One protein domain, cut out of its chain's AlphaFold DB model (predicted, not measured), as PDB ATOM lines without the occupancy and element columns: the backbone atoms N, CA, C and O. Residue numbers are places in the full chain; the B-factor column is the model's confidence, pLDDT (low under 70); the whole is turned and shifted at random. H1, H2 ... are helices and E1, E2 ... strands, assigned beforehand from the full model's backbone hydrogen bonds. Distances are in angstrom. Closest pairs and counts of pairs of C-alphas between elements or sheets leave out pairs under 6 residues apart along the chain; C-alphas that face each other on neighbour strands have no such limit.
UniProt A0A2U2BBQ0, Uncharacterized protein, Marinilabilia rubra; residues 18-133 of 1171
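Overview. This is residues 18 to 133 of the 1171 residues of an uncharacterized protein of Marinilabilia rubra (UniProt A0A2U2BBQ0). One antiparallel sheet of eight strands is curled like part of a barrel and folded on itself, so that E1, E2 and E3 face E5, E6, E7 and E8, with E4 as the hinge. The short helices H1 and H2 only graze the sheet, and H3 lies away from it, beyond the end of E7 at one end of the longest axis. The printed part has 116 residues, with elements in the order E1 E2 E3 E4 E5 H1 H2 E6 E7 H3 E8, and its class is mixed, helices and strands. The strands lie in the order E1 - E2 - E3 - E4 - E5 - E6 - E7 - E8. The whole is elongated, spanning 55 by 28 by 23 A, and only just loose, close to compact, with a radius of gyration of the C-alphas of 16.2 A.

Arrangement. Start with E1, residues 20 to 25, and E2, residues 29 to 37, a hairpin in which N 23 and O 31 are 3.0 A apart. Next come E3, residues 40 to 44, with N 42 and O 34 at 2.8 A, and E4, residues 50 to 57, with N 43 and O 51 at 2.8 A. E4 bends by 90 degrees at residue 54; beyond it E5, residues 60 to 65, has N 63 and O 54 at 2.8 A. These five strands form a meander, each strand the antiparallel neighbour of the one before. H1, residues 68 to 71, and H2, residues 77 to 83, only just touch, with 3 pairs of C-alphas within 8 A; the closest, Leu 71 and Tyr 77, are 6.1 A apart. E6, residues 85 to 93, is the antiparallel neighbour of E5, with N 64 and O 90 at 2.9 A. E6 and E7, residues 96 to 103, form a hairpin, with N 91 and O 98 at 2.9 A. The closest C-alphas of E1 and E7, Ile 25 and Gly 96, are 5.6 A apart. H3, residues 110 to 115, is not on the sheet. The edge strand E8, residues 124 to 129, has N 127 and O 99 of E7 at 2.8 A. Every O i to N i+4 pair is within hydrogen-bond range in H2 and H3; H1 is too short for one.

Along the chain. Find C-alpha 20 at (8.196, 25.124, 80.969), where E1 begins. E2 runs 23.9 A, E7 22.6 A and E6 21.5 A. E8 ends at C-alpha 129, (28.410, 27.478, 67.876).

Size, cuts and confidence. The C-alphas of Ala 18 and Met 115 are farthest apart, 55.6 A. The printed part has no cut and no long link. Its mean pLDDT is 77.6, with 20 residues under 70, among them 119 to 126.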
ATOM      1  N   ALA A  18       5.652  23.684  87.301       52.53
ATOM      2  CA  ALA A  18       6.866  24.133  86.639       52.53
ATOM      3  C   ALA A  18       6.486  24.686  85.258       52.53
ATOM      4  O   ALA A  18       6.021  23.951  84.387       52.53
ATOM      5  N   GLN A  19       6.621  26.000  85.081       60.16
ATOM      6  CA  GLN A  19       6.215  26.675  83.854       60.16
ATOM      7  C   GLN A  19       7.313  26.511  82.798       60.16
ATOM      8  O   GLN A  19       8.145  27.398  82.615       60.16
ATOM      9  N   THR A  20       7.333  25.356  82.130       69.56
ATOM     10  CA  THR A  20       8.196  25.124  80.969       69.56
ATOM     11  C   THR A  20       7.766  26.049  79.834       69.56
ATOM     12  O   THR A  20       6.643  25.973  79.334       69.56
ATOM     13  N   GLN A  21       8.669  26.939  79.445       77.12
ATOM     14  CA  GLN A  21       8.526  27.853  78.321       77.12
ATOM     15  C   GLN A  21       9.286  27.288  77.122       77.12
ATOM     16  O   GLN A  21      10.249  26.534  77.282       77.12
ATOM     17  N   LYS A  22       8.858  27.646  75.912       80.25
ATOM     18  CA  LYS A  22       9.578  27.308  74.685       80.25
ATOM     19  C   LYS A  22      10.328  28.526  74.176       80.25
ATOM     20  O   LYS A  22       9.742  29.600  74.065       80.25
ATOM     21  N   VAL A  23      11.606  28.348  73.867       81.31
ATOM     22  CA  VAL A  23      12.516  29.430  73.472       81.31
ATOM     23  C   VAL A  23      13.211  29.031  72.177       81.31
ATOM     24  O   VAL A  23      13.748  27.934  72.079       81.31
ATOM     25  N   ASN A  24      13.196  29.902  71.168       81.44
ATOM     26  CA  ASN A  24      13.842  29.634  69.883       81.44
ATOM     27  C   ASN A  24      15.248  30.251  69.852       81.44
ATOM     28  O   ASN A  24      15.385  31.469  69.749       81.44
ATOM     29  N   ILE A  25      16.285  29.417  69.927       81.69
ATOM     30  CA  ILE A  25      17.686  29.844  69.834       81.69
ATOM     31  C   ILE A  25      18.121  29.790  68.368       81.69
ATOM     32  O   ILE A  25      18.055  28.741  67.724       81.69
ATOM     33  N   LYS A  26      18.639  30.896  67.829       75.06
ATOM     34  CA  LYS A  26      19.183  30.941  66.464       75.06
ATOM     35  C   LYS A  26      20.299  29.893  66.296       75.06
ATOM     36  O   LYS A  26      21.230  29.826  67.087       75.06
ATOM     37  N   GLY A  27      20.170  29.030  65.286       70.31
ATOM     38  CA  GLY A  27      21.060  27.882  65.046       70.31
ATOM     39  C   GLY A  27      20.624  26.576  65.731       70.31
ATOM     40  O   GLY A  27      20.718  25.513  65.115       70.31
ATOM     41  N   PHE A  28      20.070  26.630  66.945       72.06
ATOM     42  CA  PHE A  28      19.653  25.440  67.706       72.06
ATOM     43  C   PHE A  28      18.167  25.088  67.520       72.06
ATOM     44  O   PHE A  28      17.825  23.908  67.419       72.06
ATOM     45  N   GLY A  29      17.309  26.083  67.307       75.19
ATOM     46  CA  GLY A  29      15.866  25.939  67.138       75.19
ATOM     47  C   GLY A  29      15.102  26.077  68.455       75.19
ATOM     48  O   GLY A  29      15.598  26.643  69.428       75.19
ATOM     49  N   GLU A  30      13.877  25.562  68.464       80.31
ATOM     50  CA  GLU A  30      12.981  25.581  69.618       80.31
ATOM     51  C   GLU A  30      13.449  24.589  70.701       80.31
ATOM     52  O   GLU A  30      13.459  23.379  70.480       80.31
ATOM     53  N   ILE A  31      13.835  25.113  71.867       83.44
ATOM     54  CA  ILE A  31      14.247  24.359  73.057       83.44
ATOM     55  C   ILE A  31      13.231  24.505  74.199       83.44
ATOM     56  O   ILE A  31      12.411  25.432  74.207       83.44
ATOM     57  N   SER A  32      13.317  23.619  75.195       82.94
ATOM     58  CA  SER A  32      12.523  23.705  76.426       82.94
ATOM     59  C   SER A  32      13.315  24.406  77.531       82.94
ATOM     60  O   SER A  32      14.435  24.005  77.843       82.94
ATOM     61  N   ALA A  33      12.715  25.423  78.150       82.62
ATOM     62  CA  ALA A  33      13.284  26.187  79.253       82.62
ATOM     63  C   ALA A  33      12.380  26.084  80.492       82.62
ATOM     64  O   ALA A  33      11.264  26.604  80.503       82.62
ATOM     65  N   THR A  34      12.843  25.422  81.550       83.38
ATOM     66  CA  THR A  34      12.063  25.197  82.778       83.38
ATOM     67  C   THR A  34      12.610  26.053  83.914       83.38
ATOM     68  O   THR A  34      13.715  25.817  84.399       83.38
ATOM     69  N   LYS A  35      11.841  27.054  84.369       81.12
ATOM     70  CA  LYS A  35      12.254  27.932  85.478       81.12
ATOM     71  C   LYS A  35      12.456  27.125  86.771       81.12
ATOM     72  O   LYS A  35      11.559  26.388  87.180       81.12
ATOM     73  N   LYS A  36      13.619  27.287  87.412       81.62
ATOM     74  CA  LYS A  36      14.001  26.620  88.675       81.62
ATOM     75  C   LYS A  36      13.941  27.569  89.872       81.62
ATOM     76  O   LYS A  36      13.437  27.187  90.924       81.62
ATOM     77  N   ALA A  37      14.408  28.803  89.695       78.06
ATOM     78  CA  ALA A  37      14.331  29.892  90.669       78.06
ATOM     79  C   ALA A  37      14.206  31.237  89.928       78.06
ATOM     80  O   ALA A  37      14.121  31.265  88.696       78.06
ATOM     81  N   ASP A  38      14.165  32.364  90.641       76.00
ATOM     82  CA  ASP A  38      14.255  33.668  89.978       76.00
ATOM     83  C   ASP A  38      15.606  33.826  89.272       76.00
ATOM     84  O   ASP A  38      16.656  33.477  89.805       76.00
ATOM     85  N   ASN A  39      15.540  34.291  88.023       77.56
ATOM     86  CA  ASN A  39      16.652  34.376  87.073       77.56
ATOM     87  C   ASN A  39      17.442  33.064  86.863       77.56
ATOM     88  O   ASN A  39      18.585  33.130  86.419       77.56
ATOM     89  N   GLN A  40      16.854  31.886  87.131       83.88
ATOM     90  CA  GLN A  40      17.460  30.572  86.860       83.88
ATOM     91  C   GLN A  40      16.516  29.626  86.107       83.88
ATOM     92  O   GLN A  40      15.386  29.368  86.536       83.88
ATOM     93  N   TYR A  41      17.020  29.043  85.020       86.06
ATOM     94  CA  TYR A  41      16.285  28.167  84.109       86.06
ATOM     95  C   TYR A  41      17.115  26.930  83.770       86.06
ATOM     96  O   TYR A  41      18.292  27.036  83.451       86.06
ATOM     97  N   GLU A  42      16.498  25.756  83.797       87.25
ATOM     98  CA  GLU A  42      17.065  24.552  83.190       87.25
ATOM     99  C   GLU A  42      16.715  24.546  81.704       87.25
ATOM    100  O   GLU A  42      15.534  24.593  81.348       87.25
ATOM    101  N   LEU A  43      17.737  24.534  80.853       86.56
ATOM    102  CA  LEU A  43      17.606  24.481  79.405       86.56
ATOM    103  C   LEU A  43      17.927  23.078  78.900       86.56
ATOM    104  O   LEU A  43      19.042  22.589  79.079       86.56
ATOM    105  N   ASP A  44      16.958  22.475  78.220       85.56
ATOM    106  CA  ASP A  44      17.141  21.243  77.460       85.56
ATOM    107  C   ASP A  44      17.662  21.598  76.059       85.56
ATOM    108  O   ASP A  44      16.902  22.005  75.173       85.56
ATOM    109  N   LEU A  45      18.973  21.451  75.845       83.12
ATOM    110  CA  LEU A  45      19.609  21.632  74.536       83.12
ATOM    111  C   LEU A  45      19.486  20.367  73.661       83.12
ATOM    112  O   LEU A  45      20.245  20.171  72.711       83.12
ATOM    113  N   ASN A  46      18.485  19.522  73.922       81.69
ATOM    114  CA  ASN A  46      18.228  18.248  73.261       81.69
ATOM    115  C   ASN A  46      19.449  17.315  73.400       81.69
ATOM    116  O   ASN A  46      19.957  17.093  74.497       81.69
ATOM    117  N   LYS A  47      19.970  16.786  72.282       79.12
ATOM    118  CA  LYS A  47      21.117  15.858  72.268       79.12
ATOM    119  C   LYS A  47      22.411  16.417  72.881       79.12
ATOM    120  O   LYS A  47      23.336  15.648  73.101       79.12
ATOM    121  N   TYR A  48      22.491  17.728  73.100       80.75
ATOM    122  CA  TYR A  48      23.663  18.393  73.665       80.75
ATOM    123  C   TYR A  48      23.661  18.421  75.204       80.75
ATOM    124  O   TYR A  48      24.684  18.745  75.792       80.75
ATOM    125  N   GLY A  49      22.550  18.056  75.859       83.56
ATOM    126  CA  GLY A  49      22.448  17.954  77.320       83.56
ATOM    127  C   GLY A  49      21.521  18.988  77.969       83.56
ATOM    128  O   GLY A  49      20.962  19.864  77.309       83.56
ATOM    129  N   ASN A  50      21.357  18.858  79.289       85.50
ATOM    130  CA  ASN A  50      20.560  19.759  80.122       85.50
ATOM    131  C   ASN A  50      21.483  20.646  80.962       85.50
ATOM    132  O   ASN A  50      22.376  20.130  81.634       85.50
ATOM    133  N   PHE A  51      21.241  21.955  80.958       88.69
ATOM    134  CA  PHE A  51      22.117  22.945  81.586       88.69
ATOM    135  C   PHE A  51      21.344  23.901  82.493       88.69
ATOM    136  O   PHE A  51      20.226  24.295  82.170       88.69
ATOM    137  N   ILE A  52      21.947  24.318  83.610       87.06
ATOM    138  CA  ILE A  52      21.392  25.370  84.470       87.06
ATOM    139  C   ILE A  52      21.929  26.719  83.997       87.06
ATOM    140  O   ILE A  52      23.117  26.997  84.117       87.06
ATOM    141  N   ALA A  53      21.038  27.549  83.462       86.69
ATOM    142  CA  ALA A  53      21.334  28.875  82.950       86.69
ATOM    143  C   ALA A  53      20.824  29.970  83.900       86.69
ATOM    144  O   ALA A  53      19.736  29.857  84.474       86.69
ATOM    145  N   THR A  54      21.579  31.059  84.025       86.88
ATOM    146  CA  THR A  54      21.211  32.279  84.761       86.88
ATOM    147  C   THR A  54      20.878  33.419  83.794       86.88
ATOM    148  O   THR A  54      21.518  33.525  82.756       86.88
ATOM    149  N   GLY A  55      19.894  34.278  84.090       86.12
ATOM    150  CA  GLY A  55      19.571  35.460  83.263       86.12
ATOM    151  C   GLY A  55      18.081  35.633  82.944       86.12
ATOM    152  O   GLY A  55      17.230  35.379  83.799       86.12
ATOM    153  N   THR A  56      17.756  36.075  81.722       80.94
ATOM    154  CA  THR A  56      16.386  36.353  81.242       80.94
ATOM    155  C   THR A  56      16.040  35.591  79.959       80.94
ATOM    156  O   THR A  56      16.858  35.470  79.053       80.94
ATOM    157  N   LEU A  57      14.797  35.105  79.847       81.81
ATOM    158  CA  LEU A  57      14.286  34.491  78.609       81.81
ATOM    159  C   LEU A  57      13.614  35.500  77.662       81.81
ATOM    160  O   LEU A  57      13.539  35.240  76.463       81.81
ATOM    161  N   ASP A  58      13.159  36.643  78.183       78.31
ATOM    162  CA  ASP A  58      12.605  37.755  77.405       78.31
ATOM    163  C   ASP A  58      13.119  39.104  77.967       78.31
ATOM    164  O   ASP A  58      12.777  39.448  79.102       78.31
ATOM    165  N   PRO A  59      13.986  39.840  77.238       80.44
ATOM    166  CA  PRO A  59      14.706  39.373  76.054       80.44
ATOM    167  C   PRO A  59      15.622  38.186  76.402       80.44
ATOM    168  O   PRO A  59      16.147  38.097  77.514       80.44
ATOM    169  N   LEU A  60      15.824  37.281  75.440       83.81
ATOM    170  CA  LEU A  60      16.706  36.127  75.610       83.81
ATOM    171  C   LEU A  60      18.165  36.570  75.786       83.81
ATOM    172  O   LEU A  60      18.791  37.033  74.828       83.81
ATOM    173  N   ALA A  61      18.672  36.389  77.004       87.31
ATOM    174  CA  ALA A  61      20.058  36.563  77.416       87.31
ATOM    175  C   ALA A  61      20.303  35.723  78.685       87.31
ATOM    176  O   ALA A  61      19.930  36.129  79.790       87.31
ATOM    177  N   VAL A  62      20.904  34.538  78.537       86.69
ATOM    178  CA  VAL A  62      21.259  33.657  79.663       86.69
ATOM    179  C   VAL A  62      22.675  33.088  79.556       86.69
ATOM    180  O   VAL A  62      23.209  32.938  78.460       86.69
ATOM    181  N   LYS A  63      23.260  32.764  80.711       89.56
ATOM    182  CA  LYS A  63      24.648  32.337  80.929       89.56
ATOM    183  C   LYS A  63      24.706  30.988  81.640       89.56
ATOM    184  O   LYS A  63      23.981  30.795  82.617       89.56
ATOM    185  N   ILE A  64      25.564  30.077  81.185       89.31
ATOM    186  CA  ILE A  64      25.782  28.751  81.784       89.31
ATOM    187  C   ILE A  64      27.278  28.575  82.064       89.31
ATOM    188  O   ILE A  64      28.046  28.345  81.136       89.31
ATOM    189  N   GLU A  65      27.689  28.616  83.327       87.31
ATOM    190  CA  GLU A  65      29.022  28.152  83.735       87.31
ATOM    191  C   GLU A  65      29.098  26.620  83.595       87.31
ATOM    192  O   GLU A  65      28.168  25.906  83.983       87.31
ATOM    193  N   THR A  66      30.181  26.089  83.020       87.81
ATOM    194  CA  THR A  66      30.313  24.650  82.734       87.81
ATOM    195  C   THR A  66      31.771  24.173  82.737       87.81
ATOM    196  O   THR A  66      32.702  24.968  82.714       87.81
ATOM    197  N   THR A  67      31.988  22.852  82.753       87.31
ATOM    198  CA  THR A  67      33.306  22.240  82.518       87.31
ATOM    199  C   THR A  67      33.407  21.653  81.110       87.31
ATOM    200  O   THR A  67      32.398  21.454  80.423       87.31
ATOM    201  N   ILE A  68      34.637  21.348  80.690       84.62
ATOM    202  CA  ILE A  68      34.959  20.773  79.382       84.62
ATOM    203  C   ILE A  68      34.266  19.421  79.140       84.62
ATOM    204  O   ILE A  68      33.803  19.151  78.034       84.62
ATOM    205  N   GLU A  69      34.106  18.578  80.164       84.00
ATOM    206  CA  GLU A  69      33.477  17.257  80.035       84.00
ATOM    207  C   GLU A  69      31.981  17.318  79.714       84.00
ATOM    208  O   GLU A  69      31.458  16.387  79.102       84.00
ATOM    209  N   ASN A  70      31.295  18.403  80.077       83.81
ATOM    210  CA  ASN A  70      29.887  18.601  79.724       83.81
ATOM    211  C   ASN A  70      29.709  18.938  78.232       83.81
ATOM    212  O   ASN A  70      28.614  18.790  77.696       83.81
ATOM    213  N   LEU A  71      30.779  19.360  77.547       85.56
ATOM    214  CA  LEU A  71      30.764  19.699  76.122       85.56
ATOM    215  C   LEU A  71      31.060  18.502  75.205       85.56
ATOM    216  O   LEU A  71      31.195  18.692  74.001       85.56
ATOM    217  N   ARG A  72      31.128  17.268  75.731       83.19
ATOM    218  CA  ARG A  72      31.450  16.043  74.963       83.19
ATOM    219  C   ARG A  72      30.622  15.845  73.689       83.19
ATOM    220  O   ARG A  72      31.161  15.399  72.681       83.19
ATOM    221  N   GLU A  73      29.341  16.207  73.726       80.75
ATOM    222  CA  GLU A  73      28.411  16.077  72.593       80.75
ATOM    223  C   GLU A  73      28.349  17.335  71.696       80.75
ATOM    224  O   GLU A  73      27.642  17.347  70.682       80.75
ATOM    225  N   PHE A  74      29.057  18.418  72.048       80.38
ATOM    226  CA  PHE A  74      29.051  19.665  71.277       80.38
ATOM    227  C   PHE A  74      29.918  19.541  70.008       80.38
ATOM    228  O   PHE A  74      30.964  18.880  70.021       80.38
ATOM    229  N   PRO A  75      29.541  20.202  68.895       72.81
ATOM    230  CA  PRO A  75      30.369  20.231  67.695       72.81
ATOM    231  C   PRO A  75      31.686  20.950  68.010       72.81
ATOM    232  O   PRO A  75      31.661  22.108  68.406       72.81
ATOM    233  N   GLY A  76      32.820  20.269  67.837       70.06
ATOM    234  CA  GLY A  76      34.145  20.814  68.164       70.06
ATOM    235  C   GLY A  76      34.787  20.275  69.448       70.06
ATOM    236  O   GLY A  76      35.928  20.639  69.715       70.06
ATOM    237  N   TYR A  77      34.144  19.365  70.198       76.94
ATOM    238  CA  TYR A  77      34.668  18.860  71.482       76.94
ATOM    239  C   TYR A  77      36.152  18.442  71.477       76.94
ATOM    240  O   TYR A  77      36.903  18.895  72.332       76.94
ATOM    241  N   LYS A  78      36.613  17.647  70.495       73.19
ATOM    242  CA  LYS A  78      38.035  17.244  70.384       73.19
ATOM    243  C   LYS A  78      39.005  18.434  70.303       73.19
ATOM    244  O   LYS A  78      40.163  18.314  70.687       73.19
ATOM    245  N   LEU A  79      38.552  19.553  69.741       70.75
ATOM    246  CA  LEU A  79      39.318  20.791  69.625       70.75
ATOM    247  C   LEU A  79      39.280  21.547  70.963       70.75
ATOM    248  O   LEU A  79      40.327  21.974  71.430       70.75
ATOM    249  N   TYR A  80      38.130  21.608  71.640       76.62
ATOM    250  CA  TYR A  80      38.021  22.170  72.994       76.62
ATOM    251  C   TYR A  80      38.902  21.407  74.009       76.62
ATOM    252  O   TYR A  80      39.572  22.016  74.838       76.62
ATOM    253  N   GLU A  81      38.951  20.076  73.900       77.19
ATOM    254  CA  GLU A  81      39.815  19.184  74.687       77.19
ATOM    255  C   GLU A  81      41.306  19.407  74.366       77.19
ATOM    256  O   GLU A  81      42.128  19.469  75.275       77.19
ATOM    257  N   LYS A  82      41.667  19.617  73.088       73.31
ATOM    258  CA  LYS A  82      43.038  19.980  72.674       73.31
ATOM    259  C   LYS A  82      43.460  21.404  73.053       73.31
ATOM    260  O   LYS A  82      44.652  21.640  73.229       73.31
ATOM    261  N   LEU A  83      42.531  22.349  73.155       72.69
ATOM    262  CA  LEU A  83      42.808  23.708  73.627       72.69
ATOM    263  C   LEU A  83      42.893  23.806  75.157       72.69
ATOM    264  O   LEU A  83      43.360  24.825  75.658       72.69
ATOM    265  N   ASP A  84      42.474  22.754  75.871       76.44
ATOM    266  CA  ASP A  84      42.429  22.689  77.335       76.44
ATOM    267  C   ASP A  84      41.653  23.879  77.932       76.44
ATOM    268  O   ASP A  84      42.166  24.623  78.770       76.44
ATOM    269  N   LEU A  85      40.429  24.094  77.418       81.44
ATOM    270  CA  LEU A  85      39.580  25.238  77.771       81.44
ATOM    271  C   LEU A  85      39.265  25.281  79.275       81.44
ATOM    272  O   LEU A  85      38.763  24.312  79.852       81.44
ATOM    273  N   GLN A  86      39.477  26.447  79.875       80.38
ATOM    274  CA  GLN A  86      39.202  26.763  81.277       80.38
ATOM    275  C   GLN A  86      38.132  27.865  81.367       80.38
ATOM    276  O   GLN A  86      37.804  28.499  80.366       80.38
ATOM    277  N   GLU A  87      37.560  28.067  82.560       83.62
ATOM    278  CA  GLU A  87      36.641  29.188  82.859       83.62
ATOM    279  C   GLU A  87      35.450  29.306  81.875       83.62
ATOM    280  O   GLU A  87      35.062  30.396  81.468       83.62
ATOM    281  N   ILE A  88      34.885  28.160  81.471       86.94
ATOM    282  CA  ILE A  88      33.950  28.054  80.342       86.94
ATOM    283  C   ILE A  88      32.539  28.553  80.701       86.94
ATOM    284  O   ILE A  88      31.860  27.988  81.563       86.94
ATOM    285  N   GLU A  89      32.051  29.536  79.947       89.06
ATOM    286  CA  GLU A  89      30.700  30.089  80.020       89.06
ATOM    287  C   GLU A  89      29.979  29.956  78.664       89.06
ATOM    288  O   GLU A  89      30.471  30.413  77.635       89.06
ATOM    289  N   LEU A  90      28.787  29.354  78.636       87.50
ATOM    290  CA  LEU A  90      27.919  29.359  77.452       87.50
ATOM    291  C   LEU A  90      26.978  30.565  77.515       87.50
ATOM    292  O   LEU A  90      26.104  30.624  78.386       87.50
ATOM    293  N   ASN A  91      27.112  31.499  76.575       87.00
ATOM    294  CA  ASN A  91      26.227  32.653  76.440       87.00
ATOM    295  C   ASN A  91      25.152  32.364  75.380       87.00
ATOM    296  O   ASN A  91      25.447  32.083  74.218       87.00
ATOM    297  N   ILE A  92      23.877  32.438  75.770       85.50
ATOM    298  CA  ILE A  92      22.728  32.206  74.887       85.50
ATOM    299  C   ILE A  92      21.908  33.484  74.770       85.50
ATOM    300  O   ILE A  92      21.308  33.946  75.741       85.50
ATOM    301  N   GLY A  93      21.841  34.032  73.559       83.56
ATOM    302  CA  GLY A  93      21.103  35.257  73.267       83.56
ATOM    303  C   GLY A  93      20.269  35.171  71.993       83.56
ATOM    304  O   GLY A  93      20.287  34.173  71.271       83.56
ATOM    305  N   GLN A  94      19.580  36.264  71.654       76.50
ATOM    306  CA  GLN A  94      18.824  36.384  70.394       76.50
ATOM    307  C   GLN A  94      19.673  36.093  69.133       76.50
ATOM    308  O   GLN A  94      19.142  35.668  68.105       76.50
ATOM    309  N   ASN A  95      20.996  36.279  69.210       73.81
ATOM    310  CA  ASN A  95      21.928  36.034  68.107       73.81
ATOM    311  C   ASN A  95      22.386  34.571  67.960       73.81
ATOM    312  O   ASN A  95      22.869  34.226  66.878       73.81
ATOM    313  N   GLY A  96      22.199  33.715  68.972       82.62
ATOM    314  CA  GLY A  96      22.616  32.308  68.960       82.62
ATOM    315  C   GLY A  96      23.239  31.845  70.281       82.62
ATOM    316  O   GLY A  96      22.902  32.364  71.344       82.62
ATOM    317  N   LEU A  97      24.133  30.859  70.179       84.31
ATOM    318  CA  LEU A  97      24.937  30.295  71.265       84.31
ATOM    319  C   LEU A  97      26.418  30.628  71.025       84.31
ATOM    320  O   LEU A  97      26.948  30.277  69.966       84.31
ATOM    321  N   THR A  98      27.079  31.242  72.005       84.19
ATOM    322  CA  THR A  98      28.546  31.324  72.072       84.19
ATOM    323  C   THR A  98      29.088  30.552  73.273       84.19
ATOM    324  O   THR A  98      28.358  30.270  74.226       84.19
ATOM    325  N   ILE A  99      30.365  30.179  73.203       85.44
ATOM    326  CA  ILE A  99      31.160  29.694  74.333       85.44
ATOM    327  C   ILE A  99      32.295  30.685  74.537       85.44
ATOM    328  O   ILE A  99      33.039  30.960  73.599       85.44
ATOM    329  N   ASP A 100      32.434  31.188  75.749       82.44
ATOM    330  CA  ASP A 100      33.483  32.109  76.152       82.44
ATOM    331  C   ASP A 100      34.347  31.389  77.204       82.44
ATOM    332  O   ASP A 100      33.811  30.760  78.116       82.44
ATOM    333  N   ALA A 101      35.670  31.358  77.022       82.38
ATOM    334  CA  ALA A 101      36.591  30.534  77.821       82.38
ATOM    335  C   ALA A 101      38.022  31.107  77.831       82.38
ATOM    336  O   ALA A 101      38.333  32.016  77.061       82.38
ATOM    337  N   SER A 102      38.916  30.551  78.652       75.56
ATOM    338  CA  SER A 102      40.359  30.848  78.658       75.56
ATOM    339  C   SER A 102      41.215  29.623  78.280       75.56
ATOM    340  O   SER A 102      40.761  28.483  78.368       75.56
ATOM    341  N   LEU A 103      42.445  29.847  77.794       75.12
ATOM    342  CA  LEU A 103      43.366  28.800  77.307       75.12
ATOM    343  C   LEU A 103      44.520  28.506  78.284       75.12
ATOM    344  O   LEU A 103      45.143  29.440  78.797       75.12
ATOM    345  N   ASP A 104      44.922  27.233  78.438       72.06
ATOM    346  CA  ASP A 104      46.212  26.893  79.071       72.06
ATOM    347  C   ASP A 104      47.386  27.165  78.114       72.06
ATOM    348  O   ASP A 104      47.853  26.310  77.352       72.06
ATOM    349  N   THR A 105      47.913  28.383  78.195       67.88
ATOM    350  CA  THR A 105      49.045  28.838  77.382       67.88
ATOM    351  C   THR A 105      50.394  28.236  77.787       67.88
ATOM    352  O   THR A 105      51.386  28.435  77.087       67.88
ATOM    353  N   LYS A 106      50.465  27.468  78.885       68.56
ATOM    354  CA  LYS A 106      51.704  26.843  79.386       68.56
ATOM    355  C   LYS A 106      51.890  25.411  78.891       68.56
ATOM    356  O   LYS A 106      53.031  24.951  78.844       68.56
ATOM    357  N   LYS A 107      50.802  24.725  78.518       70.69
ATOM    358  CA  LYS A 107      50.843  23.418  77.842       70.69
ATOM    359  C   LYS A 107      50.985  23.588  76.328       70.69
ATOM    360  O   LYS A 107      52.094  23.723  75.821       70.69
ATOM    361  N   ASN A 108      49.867  23.615  75.605       67.69
ATOM    362  CA  ASN A 108      49.822  23.327  74.163       67.69
ATOM    363  C   ASN A 108      50.264  24.516  73.283       67.69
ATOM    364  O   ASN A 108      50.533  24.352  72.093       67.69
ATOM    365  N   PHE A 109      50.415  25.693  73.896       69.50
ATOM    366  CA  PHE A 109      51.034  26.888  73.310       69.50
ATOM    367  C   PHE A 109      52.394  27.234  73.932       69.50
ATOM    368  O   PHE A 109      53.025  28.204  73.519       69.50
ATOM    369  N   GLY A 110      52.875  26.450  74.905       71.38
ATOM    370  CA  GLY A 110      54.020  26.822  75.734       71.38
ATOM    371  C   GLY A 110      55.311  27.043  74.945       71.38
ATOM    372  O   GLY A 110      56.078  27.942  75.283       71.38
ATOM    373  N   ASP A 111      55.555  26.268  73.888       73.06
ATOM    374  CA  ASP A 111      56.739  26.424  73.034       73.06
ATOM    375  C   ASP A 111      56.566  27.510  71.958       73.06
ATOM    376  O   ASP A 111      57.511  28.262  71.705       73.06
ATOM    377  N   LEU A 112      55.350  27.703  71.431       74.19
ATOM    378  CA  LEU A 112      55.017  28.839  70.563       74.19
ATOM    379  C   LEU A 112      55.224  30.174  71.304       74.19
ATOM    380  O   LEU A 112      55.912  31.059  70.803       74.19
ATOM    381  N   CYS A 113      54.716  30.303  72.535       74.00
ATOM    382  CA  CYS A 113      54.905  31.502  73.353       74.00
ATOM    383  C   CYS A 113      56.382  31.751  73.709       74.00
ATOM    384  O   CYS A 113      56.799  32.905  73.739       74.00
ATOM    385  N   LYS A 114      57.204  30.707  73.917       76.00
ATOM    386  CA  LYS A 114      58.666  30.860  74.099       76.00
ATOM    387  C   LYS A 114      59.347  31.380  72.833       76.00
ATOM    388  O   LYS A 114      60.174  32.283  72.924       76.00
ATOM    389  N   MET A 115      58.997  30.833  71.669       75.88
ATOM    390  CA  MET A 115      59.556  31.231  70.373       75.88
ATOM    391  C   MET A 115      59.191  32.682  70.015       75.88
ATOM    392  O   MET A 115      60.060  33.452  69.610       75.88
ATOM    393  N   LEU A 116      57.935  33.073  70.257       74.75
ATOM    394  CA  LEU A 116      57.437  34.448  70.133       74.75
ATOM    395  C   LEU A 116      57.845  35.360  71.312       74.75
ATOM    396  O   LEU A 116      57.549  36.548  71.292       74.75
ATOM    397  N   LYS A 117      58.531  34.824  72.333       74.81
ATOM    398  CA  LYS A 117      59.001  35.516  73.553       74.81
ATOM    399  C   LYS A 117      57.897  36.129  74.438       74.81
ATOM    400  O   LYS A 117      58.212  36.913  75.329       74.81
ATOM    401  N   ILE A 118      56.631  35.744  74.259       70.62
ATOM    402  CA  ILE A 118      55.471  36.289  74.989       70.62
ATOM    403  C   ILE A 118      55.400  35.677  76.410       70.62
ATOM    404  O   ILE A 118      55.195  34.465  76.548       70.62
ATOM    405  N   PRO A 119      55.539  36.467  77.496       58.38
ATOM    406  CA  PRO A 119      55.651  35.929  78.851       58.38
ATOM    407  C   PRO A 119      54.284  35.662  79.510       58.38
ATOM    408  O   PRO A 119      53.681  36.554  80.096       58.38
ATOM    409  N   ASN A 120      53.845  34.397  79.522       62.69
ATOM    410  CA  ASN A 120      52.605  33.929  80.179       62.69
ATOM    411  C   ASN A 120      51.319  34.688  79.761       62.69
ATOM    412  O   ASN A 120      50.621  35.207  80.637       62.69
ATOM    413  N   PRO A 121      50.960  34.746  78.465       65.38
ATOM    414  CA  PRO A 121      49.699  35.362  78.057       65.38
ATOM    415  C   PRO A 121      48.505  34.607  78.663       65.38
ATOM    416  O   PRO A 121      48.494  33.376  78.675       65.38
ATOM    417  N   GLN A 122      47.482  35.322  79.133       61.84
ATOM    418  CA  GLN A 122      46.150  34.748  79.346       61.84
ATOM    419  C   GLN A 122      45.326  35.032  78.093       61.84
ATOM    420  O   GLN A 122      44.965  36.178  77.840       61.84
ATOM    421  N   MET A 123      45.067  34.002  77.288       66.06
ATOM    422  CA  MET A 123      44.266  34.134  76.071       66.06
ATOM    423  C   MET A 123      42.822  33.733  76.372       66.06
ATOM    424  O   MET A 123      42.556  32.573  76.688       66.06
ATOM    425  N   GLY A 124      41.913  34.705  76.296       65.62
ATOM    426  CA  GLY A 124      40.475  34.461  76.240       65.62
ATOM    427  C   GLY A 124      40.042  34.138  74.810       65.62
ATOM    428  O   GLY A 124      40.626  34.650  73.856       65.62
ATOM    429  N   VAL A 125      39.026  33.296  74.660       68.31
ATOM    430  CA  VAL A 125      38.459  32.887  73.372       68.31
ATOM    431  C   VAL A 125      36.941  32.986  73.404       68.31
ATOM    432  O   VAL A 125      36.315  32.546  74.367       68.31
ATOM    433  N   SER A 126      36.354  33.527  72.334       69.94
ATOM    434  CA  SER A 126      34.912  33.481  72.081       69.94
ATOM    435  C   SER A 126      34.641  32.605  70.859       69.94
ATOM    436  O   SER A 126      35.350  32.670  69.853       69.94
ATOM    437  N   ILE A 127      33.648  31.730  70.973       71.31
ATOM    438  CA  ILE A 127      33.394  30.629  70.046       71.31
ATOM    439  C   ILE A 127      31.927  30.669  69.632       71.31
ATOM    440  O   ILE A 127      31.046  30.394  70.443       71.31
ATOM    441  N   ALA A 128      31.641  30.937  68.359       71.62
ATOM    442  CA  ALA A 128      30.277  30.859  67.838       71.62
ATOM    443  C   ALA A 128      29.914  29.407  67.481       71.62
ATOM    444  O   ALA A 128      30.576  28.778  66.650       71.62
ATOM    445  N   VAL A 129      28.838  28.873  68.077       68.12
ATOM    446  CA  VAL A 129      28.410  27.478  67.876       68.12
ATOM    447  C   VAL A 129      27.146  27.404  67.024       68.12
ATOM    448  O   VAL A 129      26.158  28.106  67.245       68.12
ATOM    449  N   SER A 130      27.138  26.480  66.068       65.81
ATOM    450  CA  SER A 130      25.961  26.128  65.272       65.81
ATOM    451  C   SER A 130      25.832  24.609  65.125       65.81
ATOM    452  O   SER A 130      26.719  23.857  65.520       65.81
ATOM    453  N   LYS A 131      24.740  24.125  64.516       59.66
ATOM    454  CA  LYS A 131      24.529  22.682  64.286       59.66
ATOM    455  C   LYS A 131      25.591  22.008  63.407       59.66
ATOM    456  O   LYS A 131      25.672  20.783  63.447       59.66
ATOM    457  N   THR A 132      26.352  22.766  62.612       54.81
ATOM    458  CA  THR A 132      27.295  22.214  61.621       54.81
ATOM    459  C   THR A 132      28.641  22.930  61.508       54.81
ATOM    460  O   THR A 132      29.541  22.356  60.906       54.81
ATOM    461  N   LYS A 133      28.816  24.140  62.059       57.66
ATOM    462  CA  LYS A 133      30.062  24.926  61.955       57.66
ATOM    463  C   LYS A 133      30.489  25.567  63.278       57.66
ATOM    464  O   LYS A 133      29.631  25.959  64.074       57.66
TER     465      LYS A 133